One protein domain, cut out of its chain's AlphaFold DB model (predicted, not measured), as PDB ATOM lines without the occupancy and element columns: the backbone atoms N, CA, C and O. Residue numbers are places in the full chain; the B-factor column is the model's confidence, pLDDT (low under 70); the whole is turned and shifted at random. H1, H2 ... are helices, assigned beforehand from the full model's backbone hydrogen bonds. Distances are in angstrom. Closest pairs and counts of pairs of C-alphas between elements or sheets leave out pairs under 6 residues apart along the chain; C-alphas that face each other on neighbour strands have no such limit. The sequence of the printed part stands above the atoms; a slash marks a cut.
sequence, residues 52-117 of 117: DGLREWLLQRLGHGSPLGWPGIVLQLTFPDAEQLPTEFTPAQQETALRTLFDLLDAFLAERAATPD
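Overview. This is residues 52 to 117 of the 117 residues of an uncharacterized protein of Stackebrandtia albiflava (UniProt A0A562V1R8). Two short helices, H1 and H2, lie side by side on one side of one long helix, H3, with H2 packing across it at a steep angle. H3 makes the long axis, and residues 79 to 90 form a long loop from H2 to the first residue of H3. The printed part has 66 residues with three named helices, H1, H2 and H3 in that order, and no named strand; the class is all helix. The whole is only just compact, close to loose, with a radius of gyration of the C-alphas of 12.6 A, and elongated, spanning 41 by 24 by 17 A.

Arrangement. H1, residues 54 to 62, touches H2, residues 70 to 78; their closest C-alphas, those of Arg 55 and Trp 70, are 4.9 A apart. H1 and H2 run the same way at a shallow tilt of 26 degrees. H2 touches H3, residues 91 to 114, which meets it with residues 96 to 104 alone; the closest C-alphas, those of Thr 78 and Ala 97, are 6.1 A apart. H2 and H3 run opposite ways at a steep tilt of 68 degrees, only just short of about perpendicular. H1 and H3 are close but not clearly touching, the closest C-alphas being those of Leu 54 and Phe 108 at 7.0 A; at 71 degrees they are only just about perpendicular. In H2 and H3 every O i to N i+4 pair is within hydrogen-bond range; in H1 4 of 5 are.

Along the chain. H1 begins at C-alpha 54 (176.470, 141.176, 234.879). H1 and H2 each measure 12.3 A from first to last C-alpha. H3 measures 34.7 A, from C-alpha 91 (192.970, 122.630, 242.565) to C-alpha 114 (164.012, 141.823, 243.326).

Size, cuts and confidence. The C-alphas of Thr 90 and Asp 117 are the two farthest apart, at 41.5 A. The printed part has no cut and ends at residue 117, the chain's last. The link from H1 to H2 is short and that from H2 to H3 long. The mean pLDDT of the printed part is 93.8; residues 116 to 117 are under 70.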
ATOM      1  N   ASP A  52     172.842 139.622 230.939       93.19
ATOM      2  CA  ASP A  52     172.906 141.042 230.580       93.19
ATOM      3  C   ASP A  52     173.029 141.925 231.828       93.19
ATOM      4  O   ASP A  52     172.290 141.763 232.797       93.19
ATOM      5  N   GLY A  53     173.987 142.856 231.809       94.94
ATOM      6  CA  GLY A  53     174.306 143.734 232.941       94.94
ATOM      7  C   GLY A  53     175.228 143.124 234.005       94.94
ATOM      8  O   GLY A  53     175.670 143.843 234.902       94.94
ATOM      9  N   LEU A  54     175.590 141.835 233.904       96.94
ATOM     10  CA  LEU A  54     176.470 141.176 234.879       96.94
ATOM     11  C   LEU A  54     177.824 141.885 235.001       96.94
ATOM     12  O   LEU A  54     178.347 142.059 236.099       96.94
ATOM     13  N   ARG A  55     178.413 142.309 233.878       96.81
ATOM     14  CA  ARG A  55     179.728 142.961 233.891       96.81
ATOM     15  C   ARG A  55     179.684 144.270 234.680       96.81
ATOM     16  O   ARG A  55     180.564 144.519 235.499       96.81
ATOM     17  N   GLU A  56     178.680 145.097 234.433       96.81
ATOM     18  CA  GLU A  56     178.496 146.394 235.083       96.81
ATOM     19  C   GLU A  56     178.220 146.208 236.580       96.81
ATOM     20  O   GLU A  56     178.821 146.890 237.411       96.81
ATOM     21  N   TRP A  57     177.400 145.216 236.926       97.75
ATOM     22  CA  TRP A  57     177.124 144.820 238.305       97.75
ATOM     23  C   TRP A  57     178.379 144.339 239.055       97.75
ATOM     24  O   TRP A  57     178.570 144.664 240.233       97.75
ATOM     25  N   LEU A  58     179.278 143.613 238.378       98.25
ATOM     26  CA  LEU A  58     180.566 143.194 238.941       98.25
ATOM     27  C   LEU A  58     181.529 144.375 239.123       98.25
ATOM     28  O   LEU A  58     182.225 144.441 240.133       98.25
ATOM     29  N   LEU A  59     181.567 145.328 238.185       97.81
ATOM     30  CA  LEU A  59     182.418 146.521 238.298       97.81
ATOM     31  C   LEU A  59     182.041 147.399 239.494       97.81
ATOM     32  O   LEU A  59     182.927 147.934 240.157       97.81
ATOM     33  N   GLN A  60     180.747 147.520 239.799       97.31
ATOM     34  CA  GLN A  60     180.293 148.236 240.994       97.31
ATOM     35  C   GLN A  60     180.853 147.613 242.280       97.31
ATOM     36  O   GLN A  60     181.250 148.338 243.187       97.31
ATOM     37  N   ARG A  61     180.945 146.278 242.336       96.56
ATOM     38  CA  ARG A  61     181.527 145.538 243.471       96.56
ATOM     39  C   ARG A  61     183.042 145.607 243.517       96.56
ATOM     40  O   ARG A  61     183.608 145.641 244.602       96.56
ATOM     41  N   LEU A  62     183.689 145.645 242.355       95.75
ATOM     42  CA  LEU A  62     185.136 145.809 242.269       95.75
ATOM     43  C   LEU A  62     185.578 147.198 242.767       95.75
ATOM     44  O   LEU A  62     186.700 147.361 243.230       95.75
ATOM     45  N   GLY A  63     184.703 148.207 242.687       94.44
ATOM     46  CA  GLY A  63     184.968 149.560 243.191       94.44
ATOM     47  C   GLY A  63     185.909 150.390 242.311       94.44
ATOM     48  O   GLY A  63     186.145 151.565 242.590       94.44
ATOM     49  N   HIS A  64     186.420 149.813 241.224       91.06
ATOM     50  CA  HIS A  64     187.237 150.487 240.224       91.06
ATOM     51  C   HIS A  64     186.992 149.904 238.826       91.06
ATOM     52  O   HIS A  64     186.411 148.832 238.655       91.06
ATOM     53  N   GLY A  65     187.445 150.620 237.793       92.81
ATOM     54  CA  GLY A  65     187.367 150.134 236.416       92.81
ATOM     55  C   GLY A  65     188.253 148.905 236.180       92.81
ATOM     56  O   GLY A  65     189.299 148.751 236.812       92.81
ATOM     57  N   SER A  66     187.854 148.053 235.233       95.00
ATOM     58  CA  SER A  66     188.664 146.932 234.751       95.00
ATOM     59  C   SER A  66     188.529 146.775 233.232       95.00
ATOM     60  O   SER A  66     187.405 146.814 232.711       95.00
ATOM     61  N   PRO A  67     189.648 146.594 232.501       93.75
ATOM     62  CA  PRO A  67     189.620 146.320 231.066       93.75
ATOM     63  C   PRO A  67     189.212 144.871 230.755       93.75
ATOM     64  O   PRO A  67     188.998 144.533 229.593       93.75
ATOM     65  N   LEU A  68     189.122 144.005 231.768       94.81
ATOM     66  CA  LEU A  68     188.796 142.598 231.588       94.81
ATOM     67  C   LEU A  68     187.300 142.395 231.303       94.81
ATOM     68  O   LEU A  68     186.434 143.188 231.688       94.81
ATOM     69  N   GLY A  69     186.990 141.285 230.633       95.38
ATOM     70  CA  GLY A  69     185.624 140.770 230.577       95.38
ATOM     71  C   GLY A  69     185.151 140.291 231.954       95.38
ATOM     72  O   GLY A  69     185.953 140.126 232.876       95.38
ATOM     73  N   TRP A  70     183.852 140.002 232.078       97.50
ATOM     74  CA  TRP A  70     183.255 139.545 233.338       97.50
ATOM     75  C   TRP A  70     183.990 138.352 233.997       97.50
ATOM     76  O   TRP A  70     184.150 138.405 235.216       97.50
ATOM     77  N   PRO A  71     184.548 137.347 233.273       97.19
ATOM     78  CA  PRO A  71     185.275 136.258 233.928       97.19
ATOM     79  C   PRO A  71     186.560 136.736 234.608       97.19
ATOM     80  O   PRO A  71     186.930 136.231 235.661       97.19
ATOM     81  N   GLY A  72     187.248 137.718 234.021       97.06
ATOM     82  CA  GLY A  72     188.451 138.294 234.619       97.06
ATOM     83  C   GLY A  72     188.125 139.156 235.837       97.06
ATOM     84  O   GLY A  72     188.844 139.103 236.826       97.06
ATOM     85  N   ILE A  73     187.005 139.882 235.805       97.94
ATOM     86  CA  ILE A  73     186.537 140.683 236.945       97.94
ATOM     87  C   ILE A  73     186.178 139.782 238.135       97.94
ATOM     88  O   ILE A  73     186.550 140.091 239.264       97.94
ATOM     89  N   VAL A  74     185.531 138.636 237.898       98.12
ATOM     90  CA  VAL A  74     185.289 137.633 238.950       98.12
ATOM     91  C   VAL A  74     186.606 137.169 239.581       98.12
ATOM     92  O   VAL A  74     186.683 137.066 240.803       98.12
ATOM     93  N   LEU A  75     187.667 136.954 238.796       98.00
ATOM     94  CA  LEU A  75     188.979 136.592 239.347       98.00
ATOM     95  C   LEU A  75     189.620 137.728 240.155       98.00
ATOM     96  O   LEU A  75     190.222 137.444 241.183       98.00
ATOM     97  N   GLN A  76     189.453 138.990 239.745       97.31
ATOM     98  CA  GLN A  76     189.902 140.145 240.540       97.31
ATOM     99  C   GLN A  76     189.179 140.220 241.890       97.31
ATOM    100  O   GLN A  76     189.810 140.489 242.903       97.31
ATOM    101  N   LEU A  77     187.877 139.921 241.918       97.56
ATOM    102  CA  LEU A  77     187.104 139.827 243.160       97.56
ATOM    103  C   LEU A  77     187.494 138.602 244.004       97.56
ATOM    104  O   LEU A  77     187.429 138.654 245.227       97.56
ATOM    105  N   THR A  78     187.898 137.503 243.361       98.00
ATOM    106  CA  THR A  78     188.298 136.255 244.035       98.00
ATOM    107  C   THR A  78     189.686 136.369 244.673       98.00
ATOM    108  O   THR A  78     189.915 135.835 245.757       98.00
ATOM    109  N   PHE A  79     190.619 137.047 244.001       96.75
ATOM    110  CA  PHE A  79     192.020 137.172 244.406       96.75
ATOM    111  C   PHE A  79     192.444 138.651 244.442       96.75
ATOM    112  O   PHE A  79     193.269 139.066 243.625       96.75
ATOM    113  N   PRO A  80     191.892 139.460 245.366       93.94
ATOM    114  CA  PRO A  80     192.106 140.910 245.380       93.94
ATOM    115  C   PRO A  80     193.563 141.308 245.648       93.94
ATOM    116  O   PRO A  80     194.022 142.326 245.141       93.94
ATOM    117  N   ASP A  81     194.300 140.485 246.398       93.06
ATOM    118  CA  ASP A  81     195.694 140.745 246.774       93.06
ATOM    119  C   ASP A  81     196.713 140.155 245.782       93.06
ATOM    120  O   ASP A  81     197.921 140.211 246.016       93.06
ATOM    121  N   ALA A  82     196.258 139.542 244.684       90.00
ATOM    122  CA  ALA A  82     197.159 138.961 243.700       90.00
ATOM    123  C   ALA A  82     197.775 140.053 242.814       90.00
ATOM    124  O   ALA A  82     197.061 140.778 242.122       90.00
ATOM    125  N   GLU A  83     199.109 140.120 242.759       87.25
ATOM    126  CA  GLU A  83     199.825 141.030 241.848       87.25
ATOM    127  C   GLU A  83     199.469 140.769 240.374       87.25
ATOM    128  O   GLU A  83     199.429 141.685 239.552       87.25
ATOM    129  N   GLN A  84     199.200 139.503 240.042       89.62
ATOM    130  CA  GLN A  84     198.763 139.051 238.727       89.62
ATOM    131  C   GLN A  84     197.702 137.964 238.880       89.62
ATOM    132  O   GLN A  84     197.804 137.095 239.747       89.62
ATOM    133  N   LEU A  85     196.691 137.987 238.008       91.31
ATOM    134  CA  LEU A  85     195.669 136.945 238.008       91.31
ATOM    135  C   LEU A  85     196.275 135.595 237.589       91.31
ATOM    136  O   LEU A  85     197.087 135.566 236.660       91.31
ATOM    137  N   PRO A  86     195.859 134.479 238.214       87.06
ATOM    138  CA  PRO A  86     196.364 133.161 237.856       87.06
ATOM    139  C   PRO A  86     196.069 132.819 236.391       87.06
ATOM    140  O   PRO A  86     194.917 132.860 235.955       87.06
ATOM    141  N   THR A  87     197.103 132.445 235.637       86.69
ATOM    142  CA  THR A  87     196.963 131.839 234.300       86.69
ATOM    143  C   THR A  87     196.787 130.325 234.379       86.69
ATOM    144  O   THR A  87     196.193 129.722 233.490       86.69
ATOM    145  N   GLU A  88     197.283 129.719 235.457       90.69
ATOM    146  CA  GLU A  88     197.110 128.313 235.801       90.69
ATOM    147  C   GLU A  88     196.563 128.224 237.224       90.69
ATOM    148  O   GLU A  88     196.989 128.960 238.117       90.69
ATOM    149  N   PHE A  89     195.602 127.329 237.437       93.31
ATOM    150  CA  PHE A  89     194.953 127.157 238.730       93.31
ATOM    151  C   PHE A  89     195.490 125.910 239.419       93.31
ATOM    152  O   PHE A  89     195.447 124.809 238.870       93.31
ATOM    153  N   THR A  90     195.911 126.054 240.674       95.69
ATOM    154  CA  THR A  90     195.940 124.906 241.586       95.69
ATOM    155  C   THR A  90     194.510 124.402 241.831       95.69
ATOM    156  O   THR A  90     193.562 125.184 241.710       95.69
ATOM    157  N   PRO A  91     194.308 123.137 242.247       94.94
ATOM    158  CA  PRO A  91     192.970 122.630 242.565       94.94
ATOM    159  C   PRO A  91     192.206 123.500 243.578       94.94
ATOM    160  O   PRO A  91     191.016 123.746 243.409       94.94
ATOM    161  N   ALA A  92     192.899 124.046 244.582       95.69
ATOM    162  CA  ALA A  92     192.291 124.923 245.585       95.69
ATOM    163  C   ALA A  92     191.869 126.288 245.007       95.69
ATOM    164  O   ALA A  92     190.790 126.797 245.320       95.69
ATOM    165  N   GLN A  93     192.689 126.883 244.133       96.50
ATOM    166  CA  GLN A  93     192.312 128.114 243.429       96.50
ATOM    167  C   GLN A  93     191.156 127.859 242.459       96.50
ATOM    168  O   GLN A  93     190.274 128.704 242.340       96.50
ATOM    169  N   GLN A  94     191.141 126.699 241.793       96.88
ATOM    170  CA  GLN A  94     190.067 126.290 240.888       96.88
ATOM    171  C   GLN A  94     188.727 126.257 241.625       96.88
ATOM    172  O   GLN A  94     187.761 126.871 241.178       96.88
ATOM    173  N   GLU A  95     188.692 125.578 242.770       96.19
ATOM    174  CA  GLU A  95     187.515 125.485 243.629       96.19
ATOM    175  C   GLU A  95     187.081 126.863 244.142       96.19
ATOM    176  O   GLU A  95     185.906 127.217 244.054       96.19
ATOM    177  N   THR A  96     188.030 127.676 244.611       97.75
ATOM    178  CA  THR A  96     187.751 129.021 245.139       97.75
ATOM    179  C   THR A  96     187.171 129.950 244.070       97.75
ATOM    180  O   THR A  96     186.206 130.668 244.339       97.75
ATOM    181  N   ALA A  97     187.711 129.910 242.850       98.00
ATOM    182  CA  ALA A  97     187.225 130.708 241.729       98.00
ATOM    183  C   ALA A  97     185.835 130.262 241.261       98.00
ATOM    184  O   ALA A  97     184.979 131.104 241.002       98.00
ATOM    185  N   LEU A  98     185.580 128.952 241.194       98.12
ATOM    186  CA  LEU A  98     184.257 128.431 240.842       98.12
ATOM    187  C   LEU A  98     183.211 128.756 241.913       98.12
ATOM    188  O   LEU A  98     182.111 129.173 241.566       98.12
ATOM    189  N   ARG A  99     183.548 128.625 243.200       98.31
ATOM    190  CA  ARG A  99     182.648 129.016 244.294       98.31
ATOM    191  C   ARG A  99     182.282 130.495 244.197       98.31
ATOM    192  O   ARG A  99     181.107 130.824 244.118       98.31
ATOM    193  N   THR A 100     183.289 131.363 244.099       98.50
ATOM    194  CA  THR A 100     183.082 132.817 244.004       98.50
ATOM    195  C   THR A 100     182.266 133.195 242.768       98.50
ATOM    196  O   THR A 100     181.378 134.038 242.851       98.50
ATOM    197  N   LEU A 101     182.509 132.538 241.629       98.62
ATOM    198  CA  LEU A 101     181.706 132.704 240.419       98.62
ATOM    199  C   LEU A 101     180.219 132.434 240.670       98.62
ATOM    200  O   LEU A 101     179.389 133.272 240.329       98.62
ATOM    201  N   PHE A 102     179.874 131.277 241.238       98.38
ATOM    202  CA  PHE A 102     178.469 130.918 241.440       98.38
ATOM    203  C   PHE A 102     177.801 131.729 242.551       98.38
ATOM    204  O   PHE A 102     176.631 132.067 242.398       98.38
ATOM    205  N   ASP A 103     178.533 132.125 243.594       98.50
ATOM    206  CA  ASP A 103     178.021 133.033 244.626       98.50
ATOM    207  C   ASP A 103     177.680 134.415 244.032       98.50
ATOM    208  O   ASP A 103     176.621 134.979 244.309       98.50
ATOM    209  N   LEU A 104     178.544 134.951 243.159       98.56
ATOM    210  CA  LEU A 104     178.301 136.224 242.471       98.56
ATOM    211  C   LEU A 104     177.128 136.133 241.488       98.56
ATOM    212  O   LEU A 104     176.330 137.065 241.414       98.56
ATOM    213  N   LEU A 105     177.004 135.029 240.749       98.25
ATOM    214  CA  LEU A 105     175.876 134.816 239.840       98.25
ATOM    215  C   LEU A 105     174.552 134.681 240.597       98.25
ATOM    216  O   LEU A 105     173.561 135.271 240.172       98.25
ATOM    217  N   ASP A 106     174.527 133.952 241.715       97.75
ATOM    218  CA  ASP A 106     173.325 133.830 242.541       97.75
ATOM    219  C   ASP A 106     172.878 135.196 243.078       97.75
ATOM    220  O   ASP A 106     171.711 135.560 242.931       97.75
ATOM    221  N   ALA A 107     173.813 135.985 243.619       97.75
ATOM    222  CA  ALA A 107     173.531 137.329 244.115       97.75
ATOM    223  C   ALA A 107     173.033 138.268 243.003       97.75
ATOM    224  O   ALA A 107     172.044 138.977 243.190       97.75
ATOM    225  N   PHE A 108     173.671 138.241 241.830       97.44
ATOM    226  CA  PHE A 108     173.259 139.033 240.672       97.44
ATOM    227  C   PHE A 108     171.823 138.711 240.238       97.44
ATOM    228  O   PHE A 108     171.001 139.613 240.072       97.44
ATOM    229  N   LEU A 109     171.504 137.424 240.093       95.50
ATOM    230  CA  LEU A 109     170.179 136.977 239.662       95.50
ATOM    231  C   LEU A 109     169.111 137.250 240.731       95.50
ATOM    232  O   LEU A 109     167.986 137.612 240.388       95.50
ATOM    233  N   ALA A 110     169.461 137.135 242.014       95.44
ATOM    234  CA  ALA A 110     168.572 137.475 243.121       95.44
ATOM    235  C   ALA A 110     168.223 138.973 243.151       95.44
ATOM    236  O   ALA A 110     167.053 139.325 243.291       95.44
ATOM    237  N   GLU A 111     169.214 139.855 242.992       95.19
ATOM    238  CA  GLU A 111     169.003 141.310 242.955       95.19
ATOM    239  C   GLU A 111     168.184 141.737 241.733       95.19
ATOM    240  O   GLU A 111     167.301 142.592 241.847       95.19
ATOM    241  N   ARG A 112     168.423 141.103 240.578       91.44
ATOM    242  CA  ARG A 112     167.637 141.350 239.367       91.44
ATOM    243  C   ARG A 112     166.179 140.939 239.545       91.44
ATOM    244  O   ARG A 112     165.297 141.711 239.202       91.44
ATOM    245  N   ALA A 113     165.915 139.775 240.135       88.50
ATOM    246  CA  ALA A 113     164.546 139.337 240.416       88.50
ATOM    247  C   ALA A 113     163.820 140.233 241.441       88.50
ATOM    248  O   ALA A 113     162.594 140.310 241.431       88.50
ATOM    249  N   ALA A 114     164.562 140.908 242.326       86.75
ATOM    250  CA  ALA A 114     164.012 141.823 243.326       86.75
ATOM    251  C   ALA A 114     163.740 143.242 242.790       86.75
ATOM    252  O   ALA A 114     163.047 144.013 243.456       86.75
ATOM    253  N   THR A 115     164.273 143.589 241.616       76.38
ATOM    254  CA  THR A 115     164.075 144.895 240.975       76.38
ATOM    255  C   THR A 115     163.060 144.733 239.841       76.38
ATOM    256  O   THR A 115     163.444 144.278 238.766       76.38
ATOM    257  N   PRO A 116     161.767 145.035 240.056       55.88
ATOM    258  CA  PRO A 116     160.811 145.063 238.955       55.88
ATOM    259  C   PRO A 116     161.170 146.201 237.986       55.88
ATOM    260  O   PRO A 116     161.548 147.281 238.448       55.88
ATOM    261  N   ASP A 117     161.071 145.925 236.680       56.12
ATOM    262  CA  ASP A 117     161.215 146.906 235.584       56.12
ATOM    263  C   ASP A 117     160.381 148.185 235.805       56.12
ATOM    264  O   ASP A 117     159.214 148.078 236.260       56.12
TER     265      ASP A 117